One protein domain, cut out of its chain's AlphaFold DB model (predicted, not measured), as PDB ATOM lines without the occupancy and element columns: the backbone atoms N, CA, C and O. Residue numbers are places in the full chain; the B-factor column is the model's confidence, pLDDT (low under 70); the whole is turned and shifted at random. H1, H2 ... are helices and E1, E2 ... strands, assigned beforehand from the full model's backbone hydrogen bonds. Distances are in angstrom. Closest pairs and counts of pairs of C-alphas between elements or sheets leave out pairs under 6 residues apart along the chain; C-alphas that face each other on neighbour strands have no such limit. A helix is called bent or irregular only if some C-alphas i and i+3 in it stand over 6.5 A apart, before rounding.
ATOM      1  N   ASN A 284     -34.087  56.632 -12.688       82.81
ATOM      2  CA  ASN A 284     -33.121  56.040 -13.618       82.81
ATOM      3  C   ASN A 284     -32.756  54.594 -13.255       82.81
ATOM      4  O   ASN A 284     -31.771  54.098 -13.784       82.81
ATOM      5  N   PHE A 285     -33.462  53.953 -12.324       87.00
ATOM      6  CA  PHE A 285     -33.196  52.568 -11.933       87.00
ATOM      7  C   PHE A 285     -34.089  51.603 -12.701       87.00
ATOM      8  O   PHE A 285     -35.240  51.915 -12.998       87.00
ATOM      9  N   TYR A 286     -33.573  50.407 -12.966       83.56
ATOM     10  CA  TYR A 286     -34.369  49.302 -13.479       83.56
ATOM     11  C   TYR A 286     -33.888  47.980 -12.879       83.56
ATOM     12  O   TYR A 286     -32.704  47.837 -12.565       83.56
ATOM     13  N   ALA A 287     -34.818  47.034 -12.733       82.44
ATOM     14  CA  ALA A 287     -34.562  45.684 -12.245       82.44
ATOM     15  C   ALA A 287     -34.483  44.675 -13.406       82.44
ATOM     16  O   ALA A 287     -35.276  44.739 -14.350       82.44
ATOM     17  N   TYR A 288     -33.560  43.715 -13.329       76.62
ATOM     18  CA  TYR A 288     -33.324  42.699 -14.357       76.62
ATOM     19  C   TYR A 288     -33.136  41.308 -13.737       76.62
ATOM     20  O   TYR A 288     -32.455  41.161 -12.729       76.62
ATOM     21  N   GLU A 289     -33.700  40.286 -14.379       70.62
ATOM     22  CA  GLU A 289     -33.486  38.867 -14.049       70.62
ATOM     23  C   GLU A 289     -32.309  38.296 -14.859       70.62
ATOM     24  O   GLU A 289     -32.128  38.670 -16.023       70.62
ATOM     25  N   GLU A 290     -31.538  37.380 -14.265       58.41
ATOM     26  CA  GLU A 290     -30.310  36.783 -14.833       58.41
ATOM     27  C   GLU A 290     -30.559  35.606 -15.799       58.41
ATOM     28  O   GLU A 290     -29.623  34.916 -16.212       58.41
ATOM     29  N   ASN A 291     -31.814  35.381 -16.201       47.59
ATOM     30  CA  ASN A 291     -32.246  34.182 -16.933       47.59
ATOM     31  C   ASN A 291     -31.618  33.978 -18.323       47.59
ATOM     32  O   ASN A 291     -31.868  32.955 -18.954       47.59
ATOM     33  N   ASP A 292     -30.771  34.889 -18.800       46.97
ATOM     34  CA  ASP A 292     -30.141  34.765 -20.110       46.97
ATOM     35  C   ASP A 292     -28.687  34.270 -20.079       46.97
ATOM     36  O   ASP A 292     -28.131  34.104 -21.168       46.97
ATOM     37  N   VAL A 293     -28.009  34.080 -18.919       42.75
ATOM     38  CA  VAL A 293     -26.542  33.896 -19.022       42.75
ATOM     39  C   VAL A 293     -25.708  33.041 -18.069       42.75
ATOM     40  O   VAL A 293     -24.686  32.538 -18.538       42.75
ATOM     41  N   TYR A 294     -26.045  32.829 -16.797       39.53
ATOM     42  CA  TYR A 294     -25.118  32.083 -15.913       39.53
ATOM     43  C   TYR A 294     -25.733  30.971 -15.066       39.53
ATOM     44  O   TYR A 294     -25.034  30.383 -14.248       39.53
ATOM     45  N   GLY A 295     -26.998  30.604 -15.285       39.41
ATOM     46  CA  GLY A 295     -27.601  29.487 -14.546       39.41
ATOM     47  C   GLY A 295     -27.694  29.726 -13.033       39.41
ATOM     48  O   GLY A 295     -27.722  28.763 -12.268       39.41
ATOM     49  N   LYS A 296     -27.718  30.992 -12.596       48.22
ATOM     50  CA  LYS A 296     -28.116  31.375 -11.238       48.22
ATOM     51  C   LYS A 296     -29.643  31.293 -11.098       48.22
ATOM     52  O   LYS A 296     -30.363  31.400 -12.087       48.22
ATOM     53  N   SER A 297     -30.099  31.019  -9.875       51.50
ATOM     54  CA  SER A 297     -31.481  30.659  -9.535       51.50
ATOM     55  C   SER A 297     -32.485  31.785  -9.793       51.50
ATOM     56  O   SER A 297     -32.154  32.961  -9.674       51.50
ATOM     57  N   ASP A 298     -33.741  31.405 -10.047       59.56
ATOM     58  CA  ASP A 298     -34.896  32.288 -10.303       59.56
ATOM     59  C   ASP A 298     -35.273  33.229  -9.129       59.56
ATOM     60  O   ASP A 298     -36.288  33.926  -9.183       59.56
ATOM     61  N   ASP A 299     -34.468  33.241  -8.066       70.44
ATOM     62  CA  ASP A 299     -34.729  33.874  -6.769       70.44
ATOM     63  C   ASP A 299     -33.798  35.074  -6.527       70.44
ATOM     64  O   ASP A 299     -33.570  35.497  -5.398       70.44
ATOM     65  N   SER A 300     -33.181  35.617  -7.576       77.00
ATOM     66  CA  SER A 300     -32.294  36.780  -7.492       77.00
ATOM     67  C   SER A 300     -32.511  37.720  -8.672       77.00
ATOM     68  O   SER A 300     -32.889  37.305  -9.769       77.00
ATOM     69  N   PHE A 301     -32.276  39.011  -8.454       79.88
ATOM     70  CA  PHE A 301     -32.324  40.007  -9.521       79.88
ATOM     71  C   PHE A 301     -31.297  41.109  -9.293       79.88
ATOM     72  O   PHE A 301     -30.836  41.355  -8.179       79.88
ATOM     73  N   PHE A 302     -30.971  41.802 -10.376       81.38
ATOM     74  CA  PHE A 302     -30.018  42.897 -10.381       81.38
ATOM     75  C   PHE A 302     -30.717  44.225 -10.605       81.38
ATOM     76  O   PHE A 302     -31.709  44.307 -11.329       81.38
ATOM     77  N   ILE A 303     -30.162  45.281 -10.029       82.81
ATOM     78  CA  ILE A 303     -30.604  46.655 -10.216       82.81
ATOM     79  C   ILE A 303     -29.446  47.452 -10.803       82.81
ATOM     80  O   ILE A 303     -28.303  47.366 -10.353       82.81
ATOM     81  N   GLY A 304     -29.744  48.251 -11.819       78.31
ATOM     82  CA  GLY A 304     -28.766  49.116 -12.472       78.31
ATOM     83  C   GLY A 304     -29.435  50.323 -13.111       78.31
ATOM     84  O   GLY A 304     -30.662  50.413 -13.141       78.31
ATOM     85  N   THR A 305     -28.637  51.249 -13.650       74.56
ATOM     86  CA  THR A 305     -29.151  52.514 -14.204       74.56
ATOM     87  C   THR A 305     -29.158  52.587 -15.734       74.56
ATOM     88  O   THR A 305     -29.165  53.677 -16.312       74.56
ATOM     89  N   ILE A 306     -29.081  51.442 -16.418       66.31
ATOM     90  CA  ILE A 306     -29.055  51.355 -17.883       66.31
ATOM     91  C   ILE A 306     -30.190  50.457 -18.356       66.31
ATOM     92  O   ILE A 306     -30.166  49.272 -18.074       66.31
ATOM     93  N   ASP A 307     -31.111  50.989 -19.158       62.06
ATOM     94  CA  ASP A 307     -32.187  50.202 -19.774       62.06
ATOM     95  C   ASP A 307     -31.662  48.894 -20.414       62.06
ATOM     96  O   ASP A 307     -30.716  48.904 -21.216       62.06
ATOM     97  N   LYS A 308     -32.325  47.776 -20.076       54.16
ATOM     98  CA  LYS A 308     -32.041  46.391 -20.497       54.16
ATOM     99  C   LYS A 308     -31.824  46.251 -22.008       54.16
ATOM    100  O   LYS A 308     -31.124  45.346 -22.452       54.16
ATOM    101  N   LYS A 309     -32.419  47.139 -22.815       46.22
ATOM    102  CA  LYS A 309     -32.307  47.121 -24.285       46.22
ATOM    103  C   LYS A 309     -30.940  47.542 -24.825       46.22
ATOM    104  O   LYS A 309     -30.656  47.265 -25.985       46.22
ATOM    105  N   VAL A 310     -30.109  48.221 -24.031       45.28
ATOM    106  CA  VAL A 310     -28.846  48.804 -24.517       45.28
ATOM    107  C   VAL A 310     -27.648  47.892 -24.238       45.28
ATOM    108  O   VAL A 310     -26.680  47.928 -24.994       45.28
ATOM    109  N   ILE A 311     -27.682  47.073 -23.181       48.44
ATOM    110  CA  ILE A 311     -26.517  46.306 -22.717       48.44
ATOM    111  C   ILE A 311     -26.979  44.986 -22.088       48.44
ATOM    112  O   ILE A 311     -27.644  44.980 -21.059       48.44
ATOM    113  N   GLN A 312     -26.610  43.856 -22.698       43.66
ATOM    114  CA  GLN A 312     -27.108  42.529 -22.309       43.66
ATOM    115  C   GLN A 312     -26.353  41.867 -21.139       43.66
ATOM    116  O   GLN A 312     -26.635  40.723 -20.814       43.66
ATOM    117  N   LYS A 313     -25.425  42.573 -20.486       49.91
ATOM    118  CA  LYS A 313     -24.786  42.219 -19.207       49.91
ATOM    119  C   LYS A 313     -24.168  43.496 -18.659       49.91
ATOM    120  O   LYS A 313     -23.251  44.019 -19.273       49.91
ATOM    121  N   ILE A 314     -24.716  44.076 -17.600       48.91
ATOM    122  CA  ILE A 314     -24.113  45.268 -16.994       48.91
ATOM    123  C   ILE A 314     -22.955  44.785 -16.122       48.91
ATOM    124  O   ILE A 314     -23.109  43.816 -15.385       48.91
ATOM    125  N   ALA A 315     -21.801  45.433 -16.266       52.75
ATOM    126  CA  ALA A 315     -20.585  45.046 -15.574       52.75
ATOM    127  C   ALA A 315     -20.636  45.342 -14.067       52.75
ATOM    128  O   ALA A 315     -19.885  44.727 -13.326       52.75
ATOM    129  N   ASP A 316     -21.536  46.198 -13.577       63.44
ATOM    130  CA  ASP A 316     -21.577  46.568 -12.161       63.44
ATOM    131  C   ASP A 316     -23.012  46.919 -11.742       63.44
ATOM    132  O   ASP A 316     -23.662  47.805 -12.311       63.44
ATOM    133  N   THR A 317     -23.545  46.176 -10.780       73.31
ATOM    134  CA  THR A 317     -24.973  46.170 -10.430       73.31
ATOM    135  C   THR A 317     -25.154  46.031  -8.932       73.31
ATOM    136  O   THR A 317     -24.268  45.548  -8.240       73.31
ATOM    137  N   ILE A 318     -26.329  46.392  -8.432       82.00
ATOM    138  CA  ILE A 318     -26.756  45.976  -7.098       82.00
ATOM    139  C   ILE A 318     -27.460  44.626  -7.242       82.00
ATOM    140  O   ILE A 318     -28.437  44.532  -7.981       82.00
ATOM    141  N   GLU A 319     -26.962  43.589  -6.577       84.12
ATOM    142  CA  GLU A 319     -27.595  42.268  -6.519       84.12
ATOM    143  C   GLU A 319     -28.509  42.201  -5.299       84.12
ATOM    144  O   GLU A 319     -28.098  42.546  -4.189       84.12
ATOM    145  N   TYR A 320     -29.736  41.729  -5.507       86.25
ATOM    146  CA  TYR A 320     -30.575  41.196  -4.444       86.25
ATOM    147  C   TYR A 320     -30.583  39.669  -4.544       86.25
ATOM    148  O   TYR A 320     -31.050  39.112  -5.542       86.25
ATOM    149  N   ASP A 321     -30.083  39.014  -3.500       81.56
ATOM    150  CA  ASP A 321     -30.125  37.565  -3.318       81.56
ATOM    151  C   ASP A 321     -31.347  37.223  -2.459       81.56
ATOM    152  O   ASP A 321     -31.344  37.399  -1.237       81.56
ATOM    153  N   GLY A 322     -32.418  36.750  -3.099       76.81
ATOM    154  CA  GLY A 322     -33.681  36.434  -2.434       76.81
ATOM    155  C   GLY A 322     -33.605  35.239  -1.491       76.81
ATOM    156  O   GLY A 322     -34.332  35.221  -0.497       76.81
ATOM    157  N   LYS A 323     -32.675  34.304  -1.719       73.06
ATOM    158  CA  LYS A 323     -32.467  33.147  -0.841       73.06
ATOM    159  C   LYS A 323     -31.962  33.605   0.524       73.06
ATOM    160  O   LYS A 323     -32.525  33.282   1.576       73.06
ATOM    161  N   ASN A 324     -30.910  34.420   0.511       76.12
ATOM    162  CA  ASN A 324     -30.321  34.940   1.741       76.12
ATOM    163  C   ASN A 324     -31.046  36.193   2.257       76.12
ATOM    164  O   ASN A 324     -30.929  36.523   3.434       76.12
ATOM    165  N   GLY A 325     -31.867  36.847   1.430       81.56
ATOM    166  CA  GLY A 325     -32.491  38.130   1.752       81.56
ATOM    167  C   GLY A 325     -31.460  39.248   1.887       81.56
ATOM    168  O   GLY A 325     -31.630  40.147   2.711       81.56
ATOM    169  N   THR A 326     -30.372  39.168   1.122       86.25
ATOM    170  CA  THR A 326     -29.264  40.121   1.179       86.25
ATOM    171  C   THR A 326     -29.254  41.024  -0.045       86.25
ATOM    172  O   THR A 326     -29.699  40.651  -1.131       86.25
ATOM    173  N   ILE A 327     -28.748  42.240   0.140       88.31
ATOM    174  CA  ILE A 327     -28.506  43.192  -0.942       88.31
ATOM    175  C   ILE A 327     -27.073  43.701  -0.869       88.31
ATOM    176  O   ILE A 327     -26.556  43.934   0.224       88.31
ATOM    177  N   ARG A 328     -26.427  43.840  -2.026       84.88
ATOM    178  CA  ARG A 328     -25.024  44.252  -2.110       84.88
ATOM    179  C   ARG A 328     -24.680  44.884  -3.449       84.88
ATOM    180  O   ARG A 328     -25.269  44.540  -4.476       84.88
ATOM    181  N   CYS A 329     -23.681  45.757  -3.453       78.62
ATOM    182  CA  CYS A 329     -23.000  46.168  -4.673       78.62
ATOM    183  C   CYS A 329     -22.146  45.009  -5.216       78.62
ATOM    184  O   CYS A 329     -21.422  44.345  -4.472       78.62
ATOM    185  N   CYS A 330     -22.210  44.780  -6.524       69.31
ATOM    186  CA  CYS A 330     -21.427  43.773  -7.230       69.31
ATOM    187  C   CYS A 330     -20.587  44.430  -8.319       69.31
ATOM    188  O   CYS A 330     -21.126  45.161  -9.158       69.31
ATOM    189  N   LEU A 331     -19.295  44.101  -8.329       63.66
ATOM    190  CA  LEU A 331     -18.391  44.340  -9.449       63.66
ATOM    191  C   LEU A 331     -18.240  43.015 -10.208       63.66
ATOM    192  O   LEU A 331     -17.978  41.987  -9.588       63.66
ATOM    193  N   THR A 332     -18.428  42.971 -11.528       51.44
ATOM    194  CA  THR A 332     -18.438  41.662 -12.227       51.44
ATOM    195  C   THR A 332     -17.065  41.004 -12.427       51.44
ATOM    196  O   THR A 332     -17.031  39.912 -12.991       51.44
ATOM    197  N   SER A 333     -15.947  41.584 -11.969       48.09
ATOM    198  CA  SER A 333     -14.630  40.911 -11.860       48.09
ATOM    199  C   SER A 333     -13.514  41.882 -11.452       48.09
ATOM    200  O   SER A 333     -13.639  43.081 -11.718       48.09
ATOM    201  N   ASP A 334     -12.390  41.328 -10.968       45.53
ATOM    202  CA  ASP A 334     -11.176  42.073 -10.601       45.53
ATOM    203  C   ASP A 334     -10.730  42.987 -11.750       45.53
ATOM    204  O   ASP A 334     -10.365  42.549 -12.848       45.53
ATOM    205  N   THR A 335     -10.779  44.293 -11.496       46.75
ATOM    206  CA  THR A 335     -10.394  45.315 -12.461       46.75
ATOM    207  C   THR A 335      -9.131  46.032 -12.015       46.75
ATOM    208  O   THR A 335      -9.097  46.803 -11.055       46.75
ATOM    209  N   LYS A 336      -8.066  45.868 -12.808       47.94
ATOM    210  CA  LYS A 336      -6.835  46.672 -12.703       47.94
ATOM    211  C   LYS A 336      -7.015  48.103 -13.240       47.94
ATOM    212  O   LYS A 336      -6.045  48.860 -13.317       47.94
ATOM    213  N   ASN A 337      -8.229  48.491 -13.653       52.78
ATOM    214  CA  ASN A 337      -8.502  49.828 -14.168       52.78
ATOM    215  C   ASN A 337      -8.476  50.857 -13.027       52.78
ATOM    216  O   ASN A 337      -9.366  50.887 -12.178       52.78
ATOM    217  N   LYS A 338      -7.483  51.754 -13.054       57.62
ATOM    218  CA  LYS A 338      -7.303  52.808 -12.042       57.62
ATOM    219  C   LYS A 338      -8.540  53.689 -11.852       57.62
ATOM    220  O   LYS A 338      -8.837  54.055 -10.726       57.62
ATOM    221  N   GLN A 339      -9.276  54.005 -12.920       56.59
ATOM    222  CA  GLN A 339     -10.475  54.841 -12.824       56.59
ATOM    223  C   GLN A 339     -11.615  54.108 -12.115       56.59
ATOM    224  O   GLN A 339     -12.282  54.707 -11.280       56.59
ATOM    225  N   VAL A 340     -11.807  52.812 -12.390       62.66
ATOM    226  CA  VAL A 340     -12.803  52.000 -11.668       62.66
ATOM    227  C   VAL A 340     -12.412  51.867 -10.199       62.66
ATOM    228  O   VAL A 340     -13.237  52.119  -9.328       62.66
ATOM    229  N   GLN A 341     -11.139  51.575  -9.912       63.38
ATOM    230  CA  GLN A 341     -10.635  51.491  -8.539       63.38
ATOM    231  C   GLN A 341     -10.816  52.808  -7.774       63.38
ATOM    232  O   GLN A 341     -11.251  52.785  -6.629       63.38
ATOM    233  N   GLU A 342     -10.538  53.959  -8.392       66.62
ATOM    234  CA  GLU A 342     -10.778  55.270  -7.778       66.62
ATOM    235  C   GLU A 342     -12.263  55.522  -7.492       66.62
ATOM    236  O   GLU A 342     -12.598  56.065  -6.439       66.62
ATOM    237  N   ILE A 343     -13.160  55.136  -8.408       67.62
ATOM    238  CA  ILE A 343     -14.609  55.262  -8.207       67.62
ATOM    239  C   ILE A 343     -15.057  54.366  -7.047       67.62
ATOM    240  O   ILE A 343     -15.774  54.837  -6.165       67.62
ATOM    241  N   CYS A 344     -14.597  53.114  -6.996       70.56
ATOM    242  CA  CYS A 344     -14.902  52.197  -5.899       70.56
ATOM    243  C   CYS A 344     -14.334  52.706  -4.570       70.56
ATOM    244  O   CYS A 344     -15.076  52.781  -3.608       70.56
ATOM    245  N   GLN A 345     -13.081  53.162  -4.505       70.88
ATOM    246  CA  GLN A 345     -12.477  53.688  -3.271       70.88
ATOM    247  C   GLN A 345     -13.150  54.960  -2.736       70.88
ATOM    248  O   GLN A 345     -13.124  55.206  -1.533       70.88
ATOM    249  N   ARG A 346     -13.712  55.801  -3.615       73.88
ATOM    250  CA  ARG A 346     -14.413  57.029  -3.202       73.88
ATOM    251  C   ARG A 346     -15.821  56.763  -2.687       73.88
ATOM    252  O   ARG A 346     -16.284  57.512  -1.834       73.88
ATOM    253  N   ASN A 347     -16.498  55.755  -3.234       68.88
ATOM    254  CA  ASN A 347     -17.929  55.546  -3.011       68.88
ATOM    255  C   ASN A 347     -18.252  54.274  -2.212       68.88
ATOM    256  O   ASN A 347     -19.356  54.156  -1.699       68.88
ATOM    257  N   LEU A 348     -17.310  53.336  -2.108       68.62
ATOM    258  CA  LEU A 348     -17.441  52.053  -1.424       68.62
ATOM    259  C   LEU A 348     -16.225  51.831  -0.511       68.62
ATOM    260  O   LEU A 348     -15.129  52.346  -0.751       68.62
ATOM    261  N   LYS A 349     -16.393  51.027   0.541       64.88
ATOM    262  CA  LYS A 349     -15.272  50.559   1.373       64.88
ATOM    263  C   LYS A 349     -14.521  49.449   0.632       64.88
ATOM    264  O   LYS A 349     -14.700  48.272   0.908       64.88
ATOM    265  N   TYR A 350     -13.734  49.828  -0.370       55.69
ATOM    266  CA  TYR A 350     -12.955  48.890  -1.179       55.69
ATOM    267  C   TYR A 350     -11.582  48.616  -0.549       55.69
ATOM    268  O   TYR A 350     -10.741  49.521  -0.508       55.69
ATOM    269  N   ASP A 351     -11.339  47.378  -0.107       53.69
ATOM    270  CA  ASP A 351     -10.001  46.894   0.261       53.69
ATOM    271  C   ASP A 351      -9.362  46.117  -0.906       53.69
ATOM    272  O   ASP A 351      -9.964  45.232  -1.506       53.69
ATOM    273  N   LYS A 352      -8.104  46.445  -1.218       48.25
ATOM    274  CA  LYS A 352      -7.308  45.840  -2.302       48.25
ATOM    275  C   LYS A 352      -6.870  44.397  -2.014       48.25
ATOM    276  O   LYS A 352      -6.228  43.790  -2.867       48.25
ATOM    277  N   SER A 353      -7.131  43.882  -0.813       45.06
ATOM    278  CA  SER A 353      -6.658  42.576  -0.341       45.06
ATOM    279  C   SER A 353      -7.550  41.387  -0.738       45.06
ATOM    280  O   SER A 353      -7.127  40.240  -0.583       45.06
ATOM    281  N   MET A 354      -8.753  41.627  -1.269       43.41
ATOM    282  CA  MET A 354      -9.706  40.569  -1.615       43.41
ATOM    283  C   MET A 354      -9.417  39.981  -3.003       43.41
ATOM    284  O   MET A 354      -9.489  40.668  -4.016       43.41
ATOM    285  N   GLY A 355      -9.052  38.698  -3.043       39.53
ATOM    286  CA  GLY A 355      -8.813  37.949  -4.277       39.53
ATOM    287  C   GLY A 355     -10.070  37.269  -4.840       39.53
ATOM    288  O   GLY A 355     -10.884  36.732  -4.099       39.53
ATOM    289  N   ASN A 356     -10.140  37.222  -6.174       42.16
ATOM    290  CA  ASN A 356     -10.912  36.327  -7.055       42.16
ATOM    291  C   ASN A 356     -12.453  36.254  -6.971       42.16
ATOM    292  O   ASN A 356     -13.031  35.584  -7.828       42.16
ATOM    293  N   THR A 357     -13.139  36.970  -6.079       42.06
ATOM    294  CA  THR A 357     -14.601  37.192  -6.179       42.06
ATOM    295  C   THR A 357     -14.989  38.557  -5.599       42.06
ATOM    296  O   THR A 357     -14.919  38.743  -4.388       42.06
ATOM    297  N   ASP A 358     -15.423  39.494  -6.449       51.28
ATOM    298  CA  ASP A 358     -15.583  40.921  -6.113       51.28
ATOM    299  C   ASP A 358     -16.968  41.271  -5.542       51.28
ATOM    300  O   ASP A 358     -17.720  42.100  -6.073       51.28
ATOM    301  N   PHE A 359     -17.320  40.633  -4.431       50.31
ATOM    302  CA  PHE A 359     -18.357  41.169  -3.561       50.31
ATOM    303  C   PHE A 359     -17.716  42.170  -2.605       50.31
ATOM    304  O   PHE A 359     -16.687  41.891  -1.992       50.31
ATOM    305  N   PHE A 360     -18.327  43.345  -2.463       57.59
ATOM    306  CA  PHE A 360     -17.985  44.240  -1.365       57.59
ATOM    307  C   PHE A 360     -18.652  43.672  -0.108       57.59
ATOM    308  O   PHE A 360     -19.761  44.068   0.245       57.59
ATOM    309  N   ASP A 361     -18.015  42.685   0.529       54.25
ATOM    310  CA  ASP A 361     -18.572  41.997   1.705       54.25
ATOM    311  C   ASP A 361     -18.933  42.994   2.821       54.25
ATOM    312  O   ASP A 361     -19.985  42.873   3.448       54.25
ATOM    313  N   ASP A 362     -18.140  44.059   2.977       61.34
ATOM    314  CA  ASP A 362     -18.381  45.160   3.921       61.34
ATOM    315  C   ASP A 362     -19.593  46.052   3.582       61.34
ATOM    316  O   ASP A 362     -20.006  46.868   4.412       61.34
ATOM    317  N   ASP A 363     -20.152  45.925   2.378       73.31
ATOM    318  CA  ASP A 363     -21.306  46.686   1.881       73.31
ATOM    319  C   ASP A 363     -22.570  45.817   1.742       73.31
ATOM    320  O   ASP A 363     -23.617  46.279   1.287       73.31
ATOM    321  N   THR A 364     -22.490  44.544   2.144       82.69
ATOM    322  CA  THR A 364     -23.627  43.623   2.118       82.69
ATOM    323  C   THR A 364     -24.569  43.897   3.290       82.69
ATOM    324  O   THR A 364     -24.170  43.858   4.455       82.69
ATOM    325  N   ARG A 365     -25.854  44.118   2.997       86.44
ATOM    326  CA  ARG A 365     -26.914  44.286   4.001       86.44
ATOM    327  C   ARG A 365     -27.796  43.049   4.080       86.44
ATOM    328  O   ARG A 365     -28.256  42.534   3.062       86.44
ATOM    329  N   ASP A 366     -28.069  42.611   5.304       89.31
ATOM    330  CA  ASP A 366     -29.022  41.545   5.618       89.31
ATOM    331  C   ASP A 366     -30.400  42.160   5.900       89.31
ATOM    332  O   ASP A 366     -30.672  42.669   6.994       89.31
ATOM    333  N   LEU A 367     -31.281  42.121   4.899       89.56
ATOM    334  CA  LEU A 367     -32.593  42.752   4.993       89.56
ATOM    335  C   LEU A 367     -33.546  41.986   5.919       89.56
ATOM    336  O   LEU A 367     -34.452  42.600   6.487       89.56
ATOM    337  N   LYS A 368     -33.347  40.674   6.126       87.38
ATOM    338  CA  LYS A 368     -34.137  39.887   7.092       87.38
ATOM    339  C   LYS A 368     -33.842  40.353   8.513       87.38
ATOM    340  O   LYS A 368     -34.767  40.578   9.300       87.38
ATOM    341  N   LYS A 369     -32.563  40.563   8.828       87.62
ATOM    342  CA  LYS A 369     -32.131  41.096  10.123       87.62
ATOM    343  C   LYS A 369     -32.624  42.523  10.345       87.62
ATOM    344  O   LYS A 369     -33.112  42.829  11.430       87.62
ATOM    345  N   GLU A 370     -32.543  43.386   9.333       88.75
ATOM    346  CA  GLU A 370     -33.044  44.763   9.435       88.75
ATOM    347  C   GLU A 370     -34.558  44.828   9.666       88.75
ATOM    348  O   GLU A 370     -35.014  45.576  10.533       88.75
ATOM    349  N   LEU A 371     -35.340  44.015   8.948       87.81
ATOM    350  CA  LEU A 371     -36.775  43.893   9.205       87.81
ATOM    351  C   LEU A 371     -37.054  43.360  10.614       87.81
ATOM    352  O   LEU A 371     -37.923  43.895  11.296       87.81
ATOM    353  N   SER A 372     -36.309  42.342  11.061       86.94
ATOM    354  CA  SER A 372     -36.495  41.744  12.390       86.94
ATOM    355  C   SER A 372     -36.284  42.771  13.506       86.94
ATOM    356  O   SER A 372     -37.061  42.853  14.457       86.94
ATOM    357  N   LEU A 373     -35.244  43.602  13.369       88.12
ATOM    358  CA  LEU A 373     -34.932  44.671  14.317       88.12
ATOM    359  C   LEU A 373     -36.012  45.756  14.351       88.12
ATOM    360  O   LEU A 373     -36.363  46.228  15.430       88.12
ATOM    361  N   GLU A 374     -36.544  46.154  13.194       87.44
ATOM    362  CA  GLU A 374     -37.608  47.157  13.130       87.44
ATOM    363  C   GLU A 374     -38.928  46.630  13.697       87.44
ATOM    364  O   GLU A 374     -39.601  47.325  14.459       87.44
ATOM    365  N   MET A 375     -39.309  45.414  13.311       84.75
ATOM    366  CA  MET A 375     -40.597  44.824  13.666       84.75
ATOM    367  C   MET A 375     -40.605  44.233  15.082       84.75
ATOM    368  O   MET A 375     -41.672  43.882  15.572       84.75
ATOM    369  N   GLN A 376     -39.446  44.178  15.752       85.44
ATOM    370  CA  GLN A 376     -39.256  43.576  17.079       85.44
ATOM    371  C   GLN A 376     -39.688  42.100  17.137       85.44
ATOM    372  O   GLN A 376     -40.134  41.607  18.172       85.44
ATOM    373  N   GLU A 377     -39.520  41.386  16.023       85.62
ATOM    374  CA  GLU A 377     -39.902  39.985  15.839       85.62
ATOM    375  C   GLU A 377     -38.807  39.252  15.052       85.62
ATOM    376  O   GLU A 377     -38.158  39.840  14.191       85.62
ATOM    377  N   THR A 378     -38.586  37.963  15.325       83.44
ATOM    378  CA  THR A 378     -37.628  37.151  14.557       83.44
ATOM    379  C   THR A 378     -38.231  36.778  13.204       83.44
ATOM    380  O   THR A 378     -39.195  36.015  13.150       83.44
ATOM    381  N   ILE A 379     -37.650  37.272  12.108       81.69
ATOM    382  CA  ILE A 379     -38.086  36.935  10.746       81.69
ATOM    383  C   ILE A 379     -37.144  35.887  10.160       81.69
ATOM    384  O   ILE A 379     -36.039  36.195   9.718       81.69
ATOM    385  N   GLU A 380     -37.614  34.642  10.125       75.69
ATOM    386  CA  GLU A 380     -36.908  33.532   9.470       75.69
ATOM    387  C   GLU A 380     -37.258  33.438   7.975       75.69
ATOM    388  O   GLU A 380     -36.404  33.111   7.149       75.69
ATOM    389  N   ILE A 381     -38.500  33.792   7.610       75.62
ATOM    390  CA  ILE A 381     -39.033  33.708   6.243       75.62
ATOM    391  C   ILE A 381     -39.633  35.057   5.832       75.62
ATOM    392  O   ILE A 381     -40.399  35.679   6.570       75.62
ATOM    393  N   ILE A 382     -39.294  35.517   4.625       79.88
ATOM    394  CA  ILE A 382     -39.889  36.723   4.046       79.88
ATOM    395  C   ILE A 382     -41.273  36.374   3.490       79.88
ATOM    396  O   ILE A 382     -41.393  35.632   2.524       79.88
ATOM    397  N   GLU A 383     -42.318  36.953   4.075       84.19
ATOM    398  CA  GLU A 383     -43.701  36.822   3.616       84.19
ATOM    399  C   GLU A 383     -44.152  38.030   2.778       84.19
ATOM    400  O   GLU A 383     -43.583  39.123   2.851       84.19
ATOM    401  N   THR A 384     -45.267  37.879   2.056       85.38
ATOM    402  CA  THR A 384     -45.868  38.924   1.208       85.38
ATOM    403  C   THR A 384     -46.109  40.243   1.949       85.38
ATOM    404  O   THR A 384     -45.958  41.320   1.371       85.38
ATOM    405  N   LYS A 385     -46.426  40.189   3.251       87.88
ATOM    406  CA  LYS A 385     -46.651  41.380   4.088       87.88
ATOM    407  C   LYS A 385     -45.395  42.255   4.247       87.88
ATOM    408  O   LYS A 385     -45.521  43.456   4.468       87.88
ATOM    409  N   HIS A 386     -44.197  41.681   4.096       89.69
ATOM    410  CA  HIS A 386     -42.919  42.390   4.228       89.69
ATOM    411  C   HIS A 386     -42.487  43.098   2.932       89.69
ATOM    412  O   HIS A 386     -41.631  43.984   2.970       89.69
ATOM    413  N   ILE A 387     -43.092  42.758   1.787       90.94
ATOM    414  CA  ILE A 387     -42.679  43.242   0.458       90.94
ATOM    415  C   ILE A 387     -42.635  44.772   0.353       90.94
ATOM    416  O   ILE A 387     -41.616  45.292  -0.109       90.94
ATOM    417  N   PRO A 388     -43.653  45.541   0.798       91.12
ATOM    418  CA  PRO A 388     -43.596  47.000   0.706       91.12
ATOM    419  C   PRO A 388     -42.406  47.597   1.464       91.12
ATOM    420  O   PRO A 388     -41.843  48.610   1.039       91.12
ATOM    421  N   ARG A 389     -42.011  46.969   2.579       90.25
ATOM    422  CA  ARG A 389     -40.898  47.422   3.413       90.25
ATOM    423  C   ARG A 389     -39.549  47.058   2.804       90.25
ATOM    424  O   ARG A 389     -38.704  47.940   2.684       90.25
ATOM    425  N   LEU A 390     -39.394  45.830   2.311       91.19
ATOM    426  CA  LEU A 390     -38.205  45.413   1.558       91.19
ATOM    427  C   LEU A 390     -37.986  46.274   0.320       91.19
ATOM    428  O   LEU A 390     -36.879  46.750   0.094       91.19
ATOM    429  N   ALA A 391     -39.046  46.559  -0.438       92.56
ATOM    430  CA  ALA A 391     -38.953  47.428  -1.603       92.56
ATOM    431  C   ALA A 391     -38.462  48.839  -1.228       92.56
ATOM    432  O   ALA A 391     -37.742  49.465  -2.001       92.56
ATOM    433  N   ASN A 392     -38.817  49.353  -0.041       92.31
ATOM    434  CA  ASN A 392     -38.268  50.615   0.463       92.31
ATOM    435  C   ASN A 392     -36.785  50.494   0.827       92.31
ATOM    436  O   ASN A 392     -36.023  51.379   0.454       92.31
ATOM    437  N   TYR A 393     -36.370  49.432   1.521       92.81
ATOM    438  CA  TYR A 393     -34.964  49.214   1.885       92.81
ATOM    439  C   TYR A 393     -34.063  49.091   0.668       92.81
ATOM    440  O   TYR A 393     -33.067  49.802   0.567       92.81
ATOM    441  N   ILE A 394     -34.480  48.288  -0.303       93.06
ATOM    442  CA  ILE A 394     -33.773  48.135  -1.569       93.06
ATOM    443  C   ILE A 394     -33.719  49.468  -2.323       93.06
ATOM    444  O   ILE A 394     -32.665  49.848  -2.824       93.06
ATOM    445  N   TYR A 395     -34.825  50.219  -2.375       92.50
ATOM    446  CA  TYR A 395     -34.843  51.529  -3.028       92.50
ATOM    447  C   TYR A 395     -33.908  52.543  -2.351       92.50
ATOM    448  O   TYR A 395     -33.194  53.260  -3.047       92.50
ATOM    449  N   GLN A 396     -33.878  52.598  -1.014       92.12
ATOM    450  CA  GLN A 396     -32.952  53.471  -0.283       92.12
ATOM    451  C   GLN A 396     -31.500  53.069  -0.518       92.12
ATOM    452  O   GLN A 396     -30.689  53.933  -0.832       92.12
ATOM    453  N   TYR A 397     -31.195  51.772  -0.496       91.75
ATOM    454  CA  TYR A 397     -29.869  51.269  -0.841       91.75
ATOM    455  C   TYR A 397     -29.465  51.679  -2.270       91.75
ATOM    456  O   TYR A 397     -28.375  52.190  -2.510       91.75
ATOM    457  N   CYS A 398     -30.386  51.600  -3.234       89.88
ATOM    458  CA  CYS A 398     -30.132  52.106  -4.587       89.88
ATOM    459  C   CYS A 398     -29.823  53.611  -4.609       89.88
ATOM    460  O   CYS A 398     -28.979  54.047  -5.391       89.88
ATOM    461  N   LEU A 399     -30.496  54.415  -3.780       90.12
ATOM    462  CA  LEU A 399     -30.223  55.849  -3.663       90.12
ATOM    463  C   LEU A 399     -28.858  56.130  -3.023       90.12
ATOM    464  O   LEU A 399     -28.150  57.001  -3.530       90.12
ATOM    465  N   GLU A 400     -28.485  55.385  -1.980       90.06
ATOM    466  CA  GLU A 400     -27.176  55.452  -1.308       90.06
ATOM    467  C   GLU A 400     -26.034  55.206  -2.308       90.06
ATOM    468  O   GLU A 400     -25.070  55.968  -2.354       90.06
ATOM    469  N   HIS A 401     -26.196  54.223  -3.201       86.94
ATOM    470  CA  HIS A 401     -25.172  53.826  -4.176       86.94
ATOM    471  C   HIS A 401     -25.400  54.384  -5.591       86.94
ATOM    472  O   HIS A 401     -24.743  53.974  -6.556       86.94
ATOM    473  N   LYS A 402     -26.312  55.353  -5.747       86.38
ATOM    474  CA  LYS A 402     -26.674  55.931  -7.051       86.38
ATOM    475  C   LYS A 402     -25.478  56.550  -7.764       86.38
ATOM    476  O   LYS A 402     -25.366  56.439  -8.986       86.38
ATOM    477  N   GLU A 403     -24.627  57.253  -7.022       83.31
ATOM    478  CA  GLU A 403     -23.470  57.949  -7.583       83.31
ATOM    479  C   GLU A 403     -22.442  56.958  -8.137       83.31
ATOM    480  O   GLU A 403     -22.052  57.089  -9.298       83.31
ATOM    481  N   TRP A 404     -22.104  55.923  -7.364       82.00
ATOM    482  CA  TRP A 404     -21.254  54.816  -7.806       82.00
ATOM    483  C   TRP A 404     -21.800  54.166  -9.084       82.00
ATOM    484  O   TRP A 404     -21.119  54.175 -10.113       82.00
ATOM    485  N   LEU A 405     -23.064  53.717  -9.063       76.56
ATOM    486  CA  LEU A 405     -23.718  53.116 -10.231       76.56
ATOM    487  C   LEU A 405     -23.668  54.046 -11.447       76.56
ATOM    488  O   LEU A 405     -23.391  53.606 -12.560       76.56
ATOM    489  N   THR A 406     -23.924  55.341 -11.260       77.38
ATOM    490  CA  THR A 406     -23.947  56.311 -12.363       77.38
ATOM    491  C   THR A 406     -22.556  56.529 -12.961       77.38
ATOM    492  O   THR A 406     -22.425  56.564 -14.187       77.38
ATOM    493  N   GLN A 407     -21.521  56.675 -12.128       71.69
ATOM    494  CA  GLN A 407     -20.146  56.916 -12.580       71.69
ATOM    495  C   GLN A 407     -19.581  55.710 -13.333       71.69
ATOM    496  O   GLN A 407     -19.013  55.872 -14.414       71.69
ATOM    497  N   ILE A 408     -19.801  54.507 -12.807       70.81
ATOM    498  CA  ILE A 408     -19.375  53.265 -13.447       70.81
ATOM    499  C   ILE A 408     -20.125  53.037 -14.763       70.81
ATOM    500  O   ILE A 408     -19.505  52.852 -15.809       70.81
ATOM    501  N   ASN A 409     -21.454  53.180 -14.765       70.50
ATOM    502  CA  ASN A 409     -22.252  53.030 -15.983       70.50
ATOM    503  C   ASN A 409     -21.879  54.049 -17.065       70.50
ATOM    504  O   ASN A 409     -21.912  53.729 -18.257       70.50
ATOM    505  N   LYS A 410     -21.512  55.274 -16.673       70.94
ATOM    506  CA  LYS A 410     -20.973  56.270 -17.601       70.94
ATOM    507  C   LYS A 410     -19.640  55.805 -18.187       70.94
ATOM    508  O   LYS A 410     -19.501  55.821 -19.405       70.94
TER     509      LYS A 410
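What this domain is: This is residues 284 to 410 of the 572 residues of an uncharacterized protein of Helicobacter cetorum (strain ATCC BAA-429 / MIT 00-7128) (UniProt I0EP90). A twisted sheet of four strands is covered on one face by two helices, H3 and H4, which follow each other end to end in two layers with it, while H1 beside H4 and H2 across H3 make the two ends of the longest axis. Two long links, E2 to E3 and H1 to H2, lie among shorter ones, and residues 365 to 366 make a short antiparallel pairing with residues 326 to 327 of E4. The printed part has 127 residues with four named strands, then four named helices: E1 E2 E3 E4 H1 H2 H3 H4. The sheet's order is E1 - E2 - E3 - E4, all antiparallel, and the class is mixed, helices and strands. The whole is compact, with a radius of gyration of the C-alphas of 15.1 A and spans of 45 by 32 by 27 A.

How they stand to each other: Start at the sheet: E1, residues 286 to 289, E2, 300 to 304, E3, 316 to 321, and E4, 326 to 331, form a meander, each strand the antiparallel neighbour of the one before. Look for N 288 and O 302, 2.8 A apart, between E1 and E2; N 303 and O 318, 2.8 A, between E2 and E3; and N 330 and O 317, 2.8 A, between E3 and E4. The sheet is only just strongly twisted, with C-alphas up to 4.4 A off its best plane. H3, residues 384 to 400, and H4, residues 402 to 410, lie on the same face, over E3 and along the strands, at heights over the sheet of 9.3 A and 8.6 A; they meet only through their link. H1, residues 338 to 347, is not on the sheet but touches H4 at a shallow tilt of 13 degrees, opposite ways, with the C-alphas of Asn 347 and Trp 404 closest at 5.9 A. H2, residues 367 to 375, only grazes the sheet with residues 367 to 369. It touches residues 389 to 393 of H3, closest at the C-alphas of Leu 367 and Leu 390, 7.1 A apart, at a steep tilt of 68 degrees, only just short of about perpendicular. Every O i to N i+4 pair is within hydrogen-bond range in H1, H2 and H4, and 11 of 13 are in H3.

Where its parts are: Find C-alpha 286 at (-34.369, 49.302, -13.479), where E1 begins; E1 is 10.5 A long, E2 13.8 A, E3 15.2 A and E4 15.8 A. H1 is 14.2 A long and H2 12.0 A. From C-alpha 384 at (-45.868, 38.924, 1.208), H3 runs 25.1 A; it is irregular, with C-alphas 385 and 388 7.2 A apart. H4, 12.0 A, ends at C-alpha 410, (-20.973, 56.270, -17.601).

The domain as a whole: The two C-alphas farthest apart, Lys 338 and Glu 377, are 44.8 A apart. The printed part has no cut. The links E2 to E3 and H1 to H2 are long, with 11 and 19 residues. The model's mean pLDDT over the printed part is 71.3; look for values under 70 at residues 290 to 298, 306 to 316, 330 to 343 and 347 to 362.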